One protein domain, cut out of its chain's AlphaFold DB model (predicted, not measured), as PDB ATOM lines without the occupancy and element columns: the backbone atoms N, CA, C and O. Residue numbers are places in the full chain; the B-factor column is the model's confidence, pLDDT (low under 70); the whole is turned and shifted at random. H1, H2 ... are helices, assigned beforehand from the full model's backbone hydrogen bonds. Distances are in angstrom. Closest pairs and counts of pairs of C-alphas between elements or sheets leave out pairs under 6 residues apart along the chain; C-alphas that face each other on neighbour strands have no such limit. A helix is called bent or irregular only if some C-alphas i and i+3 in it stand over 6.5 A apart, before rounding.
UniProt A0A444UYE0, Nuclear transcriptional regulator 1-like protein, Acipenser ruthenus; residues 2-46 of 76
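What this domain is: This is residues 2 to 46 of the 76 residues of the protein "Nuclear transcriptional regulator 1-like protein" of Acipenser ruthenus (UniProt A0A444UYE0). The printed part is an extended, open chain with a helix, H1, at one end, a short helix, H2, near the other, and a long winding link between them that has no named element. The two helices do not pack together, and H1 sticks out with residues 2 to 11 and 13 to 15. The printed part has 45 residues with two named helices, H1 then H2, and no named strand; the class is all helix, though under half of the residues, 21 of 45, are in named elements. The whole is extended, with a radius of gyration of the C-alphas of 15.6 A, and its C-alphas span 49 by 19 by 8 A, a rod in outline.

Where its parts are: H1 runs from Ser 2 to His 15 and measures 20.6 A from first to last C-alpha, from (24.755, 0.022, 37.379) to (33.550, 17.546, 31.077). Residues 16 to 37 follow with no named element. H2 runs from Lys 38 to Asn 44 and measures 10.0 A, with C-alpha 44 at (55.599, 30.950, 18.356).

How they stand to each other: H1 and H2 are apart, with no C-alpha of the one within 8 A of the other. Residues 13 to 20, of which 13 to 15 belong to H1, stand free, as do residues 2 to 11 of H1. In H2 every O i to N i+4 pair is within hydrogen-bond range, and in H1 9 of 10 are. Neither helix is bent.

The domain as a whole: The C-alphas farthest apart are those of Ser 2 and Asn 46, 51.4 A. The printed part has no cut. The link from H1 to H2, 22 residues, is long. The mean pLDDT of the printed part is 70.6, and 20 residues are under 70, among them residues 23 to 37.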
ATOM      1  N   SER A   2      25.627  -0.957  38.075       62.41
ATOM      2  CA  SER A   2      24.755   0.022  37.379       62.41
ATOM      3  C   SER A   2      25.062   1.485  37.732       62.41
ATOM      4  O   SER A   2      25.076   2.338  36.856       62.41
ATOM      5  N   SER A   3      25.389   1.762  38.996       71.81
ATOM      6  CA  SER A   3      25.737   3.099  39.506       71.81
ATOM      7  C   SER A   3      27.006   3.686  38.884       71.81
ATOM      8  O   SER A   3      27.137   4.897  38.734       71.81
ATOM      9  N   ASP A   4      27.951   2.825  38.509       71.75
ATOM     10  CA  ASP A   4      29.242   3.238  37.953       71.75
ATOM     11  C   ASP A   4      29.071   3.809  36.537       71.75
ATOM     12  O   ASP A   4      29.750   4.762  36.162       71.75
ATOM     13  N   PHE A   5      28.109   3.270  35.777       78.50
ATOM     14  CA  PHE A   5      27.785   3.743  34.433       78.50
ATOM     15  C   PHE A   5      27.098   5.113  34.464       78.50
ATOM     16  O   PHE A   5      27.442   5.992  33.679       78.50
ATOM     17  N   GLU A   6      26.178   5.328  35.407       81.50
ATOM     18  CA  GLU A   6      25.517   6.627  35.590       81.50
ATOM     19  C   GLU A   6      26.502   7.705  36.045       81.50
ATOM     20  O   GLU A   6      26.492   8.820  35.528       81.50
ATOM     21  N   THR A   7      27.416   7.358  36.955       83.44
ATOM     22  CA  THR A   7      28.435   8.295  37.445       83.44
ATOM     23  C   THR A   7      29.398   8.705  36.328       83.44
ATOM     24  O   THR A   7      29.753   9.879  36.213       83.44
ATOM     25  N   LEU A   8      29.796   7.753  35.477       83.94
ATOM     26  CA  LEU A   8      30.650   8.025  34.323       83.94
ATOM     27  C   LEU A   8      29.932   8.890  33.280       83.94
ATOM     28  O   LEU A   8      30.534   9.830  32.771       83.94
ATOM     29  N   ALA A   9      28.651   8.623  33.016       85.81
ATOM     30  CA  ALA A   9      27.849   9.404  32.077       85.81
ATOM     31  C   ALA A   9      27.688  10.866  32.530       85.81
ATOM     32  O   ALA A   9      27.886  11.781  31.735       85.81
ATOM     33  N   SER A  10      27.406  11.107  33.817       87.00
ATOM     34  CA  SER A  10      27.328  12.471  34.359       87.00
ATOM     35  C   SER A  10      28.680  13.187  34.355       87.00
ATOM     36  O   SER A  10      28.746  14.398  34.138       87.00
ATOM     37  N   PHE A  11      29.773  12.455  34.590       86.31
ATOM     38  CA  PHE A  11      31.118  13.012  34.482       86.31
ATOM     39  C   PHE A  11      31.445  13.406  33.038       86.31
ATOM     40  O   PHE A  11      31.928  14.516  32.811       86.31
ATOM     41  N   GLU A  12      31.155  12.531  32.074       85.69
ATOM     42  CA  GLU A  12      31.369  12.779  30.649       85.69
ATOM     43  C   GLU A  12      30.564  13.995  30.180       85.69
ATOM     44  O   GLU A  12      31.153  14.917  29.626       85.69
ATOM     45  N   GLU A  13      29.270  14.081  30.495       85.19
ATOM     46  CA  GLU A  13      28.423  15.226  30.129       85.19
ATOM     47  C   GLU A  13      28.966  16.564  30.664       85.19
ATOM     48  O   GLU A  13      29.002  17.560  29.942       85.19
ATOM     49  N   ALA A  14      29.453  16.591  31.908       85.56
ATOM     50  CA  ALA A  14      29.976  17.812  32.521       85.56
ATOM     51  C   ALA A  14      31.355  18.244  31.978       85.56
ATOM     52  O   ALA A  14      31.706  19.427  32.062       85.56
ATOM     53  N   HIS A  15      32.148  17.308  31.443       82.75
ATOM     54  CA  HIS A  15      33.550  17.546  31.077       82.75
ATOM     55  C   HIS A  15      33.856  17.330  29.589       82.75
ATOM     56  O   HIS A  15      34.991  17.576  29.186       82.75
ATOM     57  N   TYR A  16      32.876  16.940  28.767       79.06
ATOM     58  CA  TYR A  16      33.041  16.618  27.342       79.06
ATOM     59  C   TYR A  16      33.757  17.726  26.548       79.06
ATOM     60  O   TYR A  16      34.719  17.461  25.828       79.06
ATOM     61  N   ASP A  17      33.349  18.984  26.747       75.69
ATOM     62  CA  ASP A  17      33.922  20.150  26.055       75.69
ATOM     63  C   ASP A  17      35.100  20.795  26.804       75.69
ATOM     64  O   ASP A  17      35.692  21.782  26.345       75.69
ATOM     65  N   GLN A  18      35.464  20.269  27.975       74.88
ATOM     66  CA  GLN A  18      36.544  20.840  28.762       74.88
ATOM     67  C   GLN A  18      37.900  20.466  28.158       74.88
ATOM     68  O   GLN A  18      38.286  19.300  28.054       74.88
ATOM     69  N   TYR A  19      38.663  21.509  27.825       64.69
ATOM     70  CA  TYR A  19      40.020  21.426  27.280       64.69
ATOM     71  C   TYR A  19      40.947  20.540  28.140       64.69
ATOM     72  O   TYR A  19      41.896  19.956  27.633       64.69
ATOM     73  N   GLU A  20      40.709  20.410  29.441       71.75
ATOM     74  CA  GLU A  20      41.600  19.658  30.330       71.75
ATOM     75  C   GLU A  20      41.451  18.131  30.220       71.75
ATOM     76  O   GLU A  20      42.439  17.427  30.408       71.75
ATOM     77  N   TYR A  21      40.271  17.615  29.851       74.25
ATOM     78  CA  TYR A  21      39.955  16.182  29.966       74.25
ATOM     79  C   TYR A  21      39.992  15.426  28.635       74.25
ATOM     80  O   TYR A  21      40.520  14.318  28.572       74.25
ATOM     81  N   TYR A  22      39.490  16.028  27.553       72.12
ATOM     82  CA  TYR A  22      39.388  15.363  26.240       72.12
ATOM     83  C   TYR A  22      40.307  15.945  25.180       72.12
ATOM     84  O   TYR A  22      40.261  15.573  24.001       72.12
ATOM     85  N   ASN A  23      41.209  16.834  25.578       68.88
ATOM     86  CA  ASN A  23      42.253  17.188  24.658       68.88
ATOM     87  C   ASN A  23      43.192  16.015  24.446       68.88
ATOM     88  O   ASN A  23      43.897  15.557  25.336       68.88
ATOM     89  N   MET A  24      43.308  15.656  23.180       62.97
ATOM     90  CA  MET A  24      44.368  14.837  22.612       62.97
ATOM     91  C   MET A  24      45.751  15.529  22.714       62.97
ATOM     92  O   MET A  24      46.475  15.563  21.720       62.97
ATOM     93  N   VAL A  25      46.104  16.143  23.857       59.94
ATOM     94  CA  VAL A  25      47.407  16.797  24.114       59.94
ATOM     95  C   VAL A  25      48.532  15.777  23.983       59.94
ATOM     96  O   VAL A  25      49.548  16.080  23.360       59.94
ATOM     97  N   ASP A  26      48.294  14.566  24.489       56.25
ATOM     98  CA  ASP A  26      49.252  13.458  24.477       56.25
ATOM     99  C   ASP A  26      49.125  12.555  23.252       56.25
ATOM    100  O   ASP A  26      49.930  11.644  23.071       56.25
ATOM    101  N   TYR A  27      48.157  12.811  22.366       52.47
ATOM    102  CA  TYR A  27      48.196  12.176  21.058       52.47
ATOM    103  C   TYR A  27      49.231  12.937  20.232       52.47
ATOM    104  O   TYR A  27      49.013  14.122  19.949       52.47
ATOM    105  N   PRO A  28      50.332  12.307  19.783       53.78
ATOM    106  CA  PRO A  28      51.277  12.931  18.874       53.78
ATOM    107  C   PRO A  28      50.632  13.015  17.487       53.78
ATOM    108  O   PRO A  28      51.073  12.411  16.514       53.78
ATOM    109  N   ARG A  29      49.543  13.777  17.357       52.38
ATOM    110  CA  ARG A  29      49.073  14.230  16.062       52.38
ATOM    111  C   ARG A  29      50.153  15.185  15.602       52.38
ATOM    112  O   ARG A  29      50.277  16.267  16.164       52.38
ATOM    113  N   HIS A  30      50.946  14.736  14.636       55.28
ATOM    114  CA  HIS A  30      51.998  15.457  13.927       55.28
ATOM    115  C   HIS A  30      51.509  16.817  13.384       55.28
ATOM    116  O   HIS A  30      51.364  17.022  12.181       55.28
ATOM    117  N   ALA A  31      51.214  17.767  14.264       53.12
ATOM    118  CA  ALA A  31      50.744  19.088  13.919       53.12
ATOM    119  C   ALA A  31      51.983  19.919  13.582       53.12
ATOM    120  O   ALA A  31      52.690  20.419  14.451       53.12
ATOM    121  N   ALA A  32      52.252  20.008  12.281       53.25
ATOM    122  CA  ALA A  32      53.230  20.884  11.647       53.25
ATOM    123  C   ALA A  32      54.713  20.590  11.960       53.25
ATOM    124  O   ALA A  32      55.339  21.236  12.798       53.25
ATOM    125  N   GLY A  33      55.294  19.656  11.192       62.25
ATOM    126  CA  GLY A  33      56.676  19.668  10.663       62.25
ATOM    127  C   GLY A  33      57.875  19.721  11.626       62.25
ATOM    128  O   GLY A  33      59.013  19.618  11.173       62.25
ATOM    129  N   LYS A  34      57.660  19.908  12.934       65.06
ATOM    130  CA  LYS A  34      58.717  20.126  13.935       65.06
ATOM    131  C   LYS A  34      58.409  19.533  15.318       65.06
ATOM    132  O   LYS A  34      59.143  19.828  16.251       65.06
ATOM    133  N   GLY A  35      57.332  18.754  15.461       64.25
ATOM    134  CA  GLY A  35      56.963  18.114  16.733       64.25
ATOM    135  C   GLY A  35      56.567  19.087  17.848       64.25
ATOM    136  O   GLY A  35      56.741  18.763  19.013       64.25
ATOM    137  N   ARG A  36      56.076  20.285  17.506       67.75
ATOM    138  CA  ARG A  36      55.642  21.267  18.506       67.75
ATOM    139  C   ARG A  36      54.221  20.977  18.968       67.75
ATOM    140  O   ARG A  36      53.361  20.664  18.143       67.75
ATOM    141  N   SER A  37      53.954  21.146  20.258       69.31
ATOM    142  CA  SER A  37      52.582  21.070  20.774       69.31
ATOM    143  C   SER A  37      51.731  22.235  20.238       69.31
ATOM    144  O   SER A  37      52.252  23.298  19.882       69.31
ATOM    145  N   LYS A  38      50.397  22.087  20.210       70.94
ATOM    146  CA  LYS A  38      49.481  23.180  19.805       70.94
ATOM    147  C   LYS A  38      49.729  24.468  20.609       70.94
ATOM    148  O   LYS A  38      49.670  25.565  20.052       70.94
ATOM    149  N   ARG A  39      50.073  24.328  21.897       71.56
ATOM    150  CA  ARG A  39      50.443  25.433  22.794       71.56
ATOM    151  C   ARG A  39      51.705  26.148  22.319       71.56
ATOM    152  O   ARG A  39      51.713  27.371  22.201       71.56
ATOM    153  N   GLU A  40      52.756  25.400  22.004       68.31
ATOM    154  CA  GLU A  40      54.017  25.958  21.505       68.31
ATOM    155  C   GLU A  40      53.850  26.665  20.159       68.31
ATOM    156  O   GLU A  40      54.452  27.719  19.942       68.31
ATOM    157  N   ILE A  41      53.006  26.132  19.269       72.69
ATOM    158  CA  ILE A  41      52.678  26.786  17.997       72.69
ATOM    159  C   ILE A  41      52.043  28.154  18.265       72.69
ATOM    160  O   ILE A  41      52.530  29.145  17.727       72.69
ATOM    161  N   GLY A  42      51.035  28.237  19.141       72.06
ATOM    162  CA  GLY A  42      50.361  29.500  19.474       72.06
ATOM    163  C   GLY A  42      51.242  30.535  20.190       72.06
ATOM    164  O   GLY A  42      50.974  31.740  20.109       72.06
ATOM    165  N   LEU A  43      52.303  30.095  20.878       71.69
ATOM    166  CA  LEU A  43      53.324  30.971  21.469       71.69
ATOM    167  C   LEU A  43      54.355  31.450  20.433       71.69
ATOM    168  O   LEU A  43      54.839  32.581  20.518       71.69
ATOM    169  N   ASN A  44      54.673  30.615  19.440       68.94
ATOM    170  CA  ASN A  44      55.599  30.950  18.356       68.94
ATOM    171  C   ASN A  44      54.902  31.613  17.146       68.94
ATOM    172  O   ASN A  44      55.551  32.067  16.205       68.94
ATOM    173  N   THR A  45      53.574  31.730  17.151       71.88
ATOM    174  CA  THR A  45      52.853  32.535  16.160       71.88
ATOM    175  C   THR A  45      53.266  34.006  16.271       71.88
ATOM    176  O   THR A  45      53.378  34.565  17.363       71.88
ATOM    177  N   ASN A  46      53.481  34.658  15.123       67.94
ATOM    178  CA  ASN A  46      53.760  36.092  15.070       67.94
ATOM    179  C   ASN A  46      52.530  36.868  15.560       67.94
ATOM    180  O   ASN A  46      51.507  36.875  14.883       67.94
TER     181      ASN A  46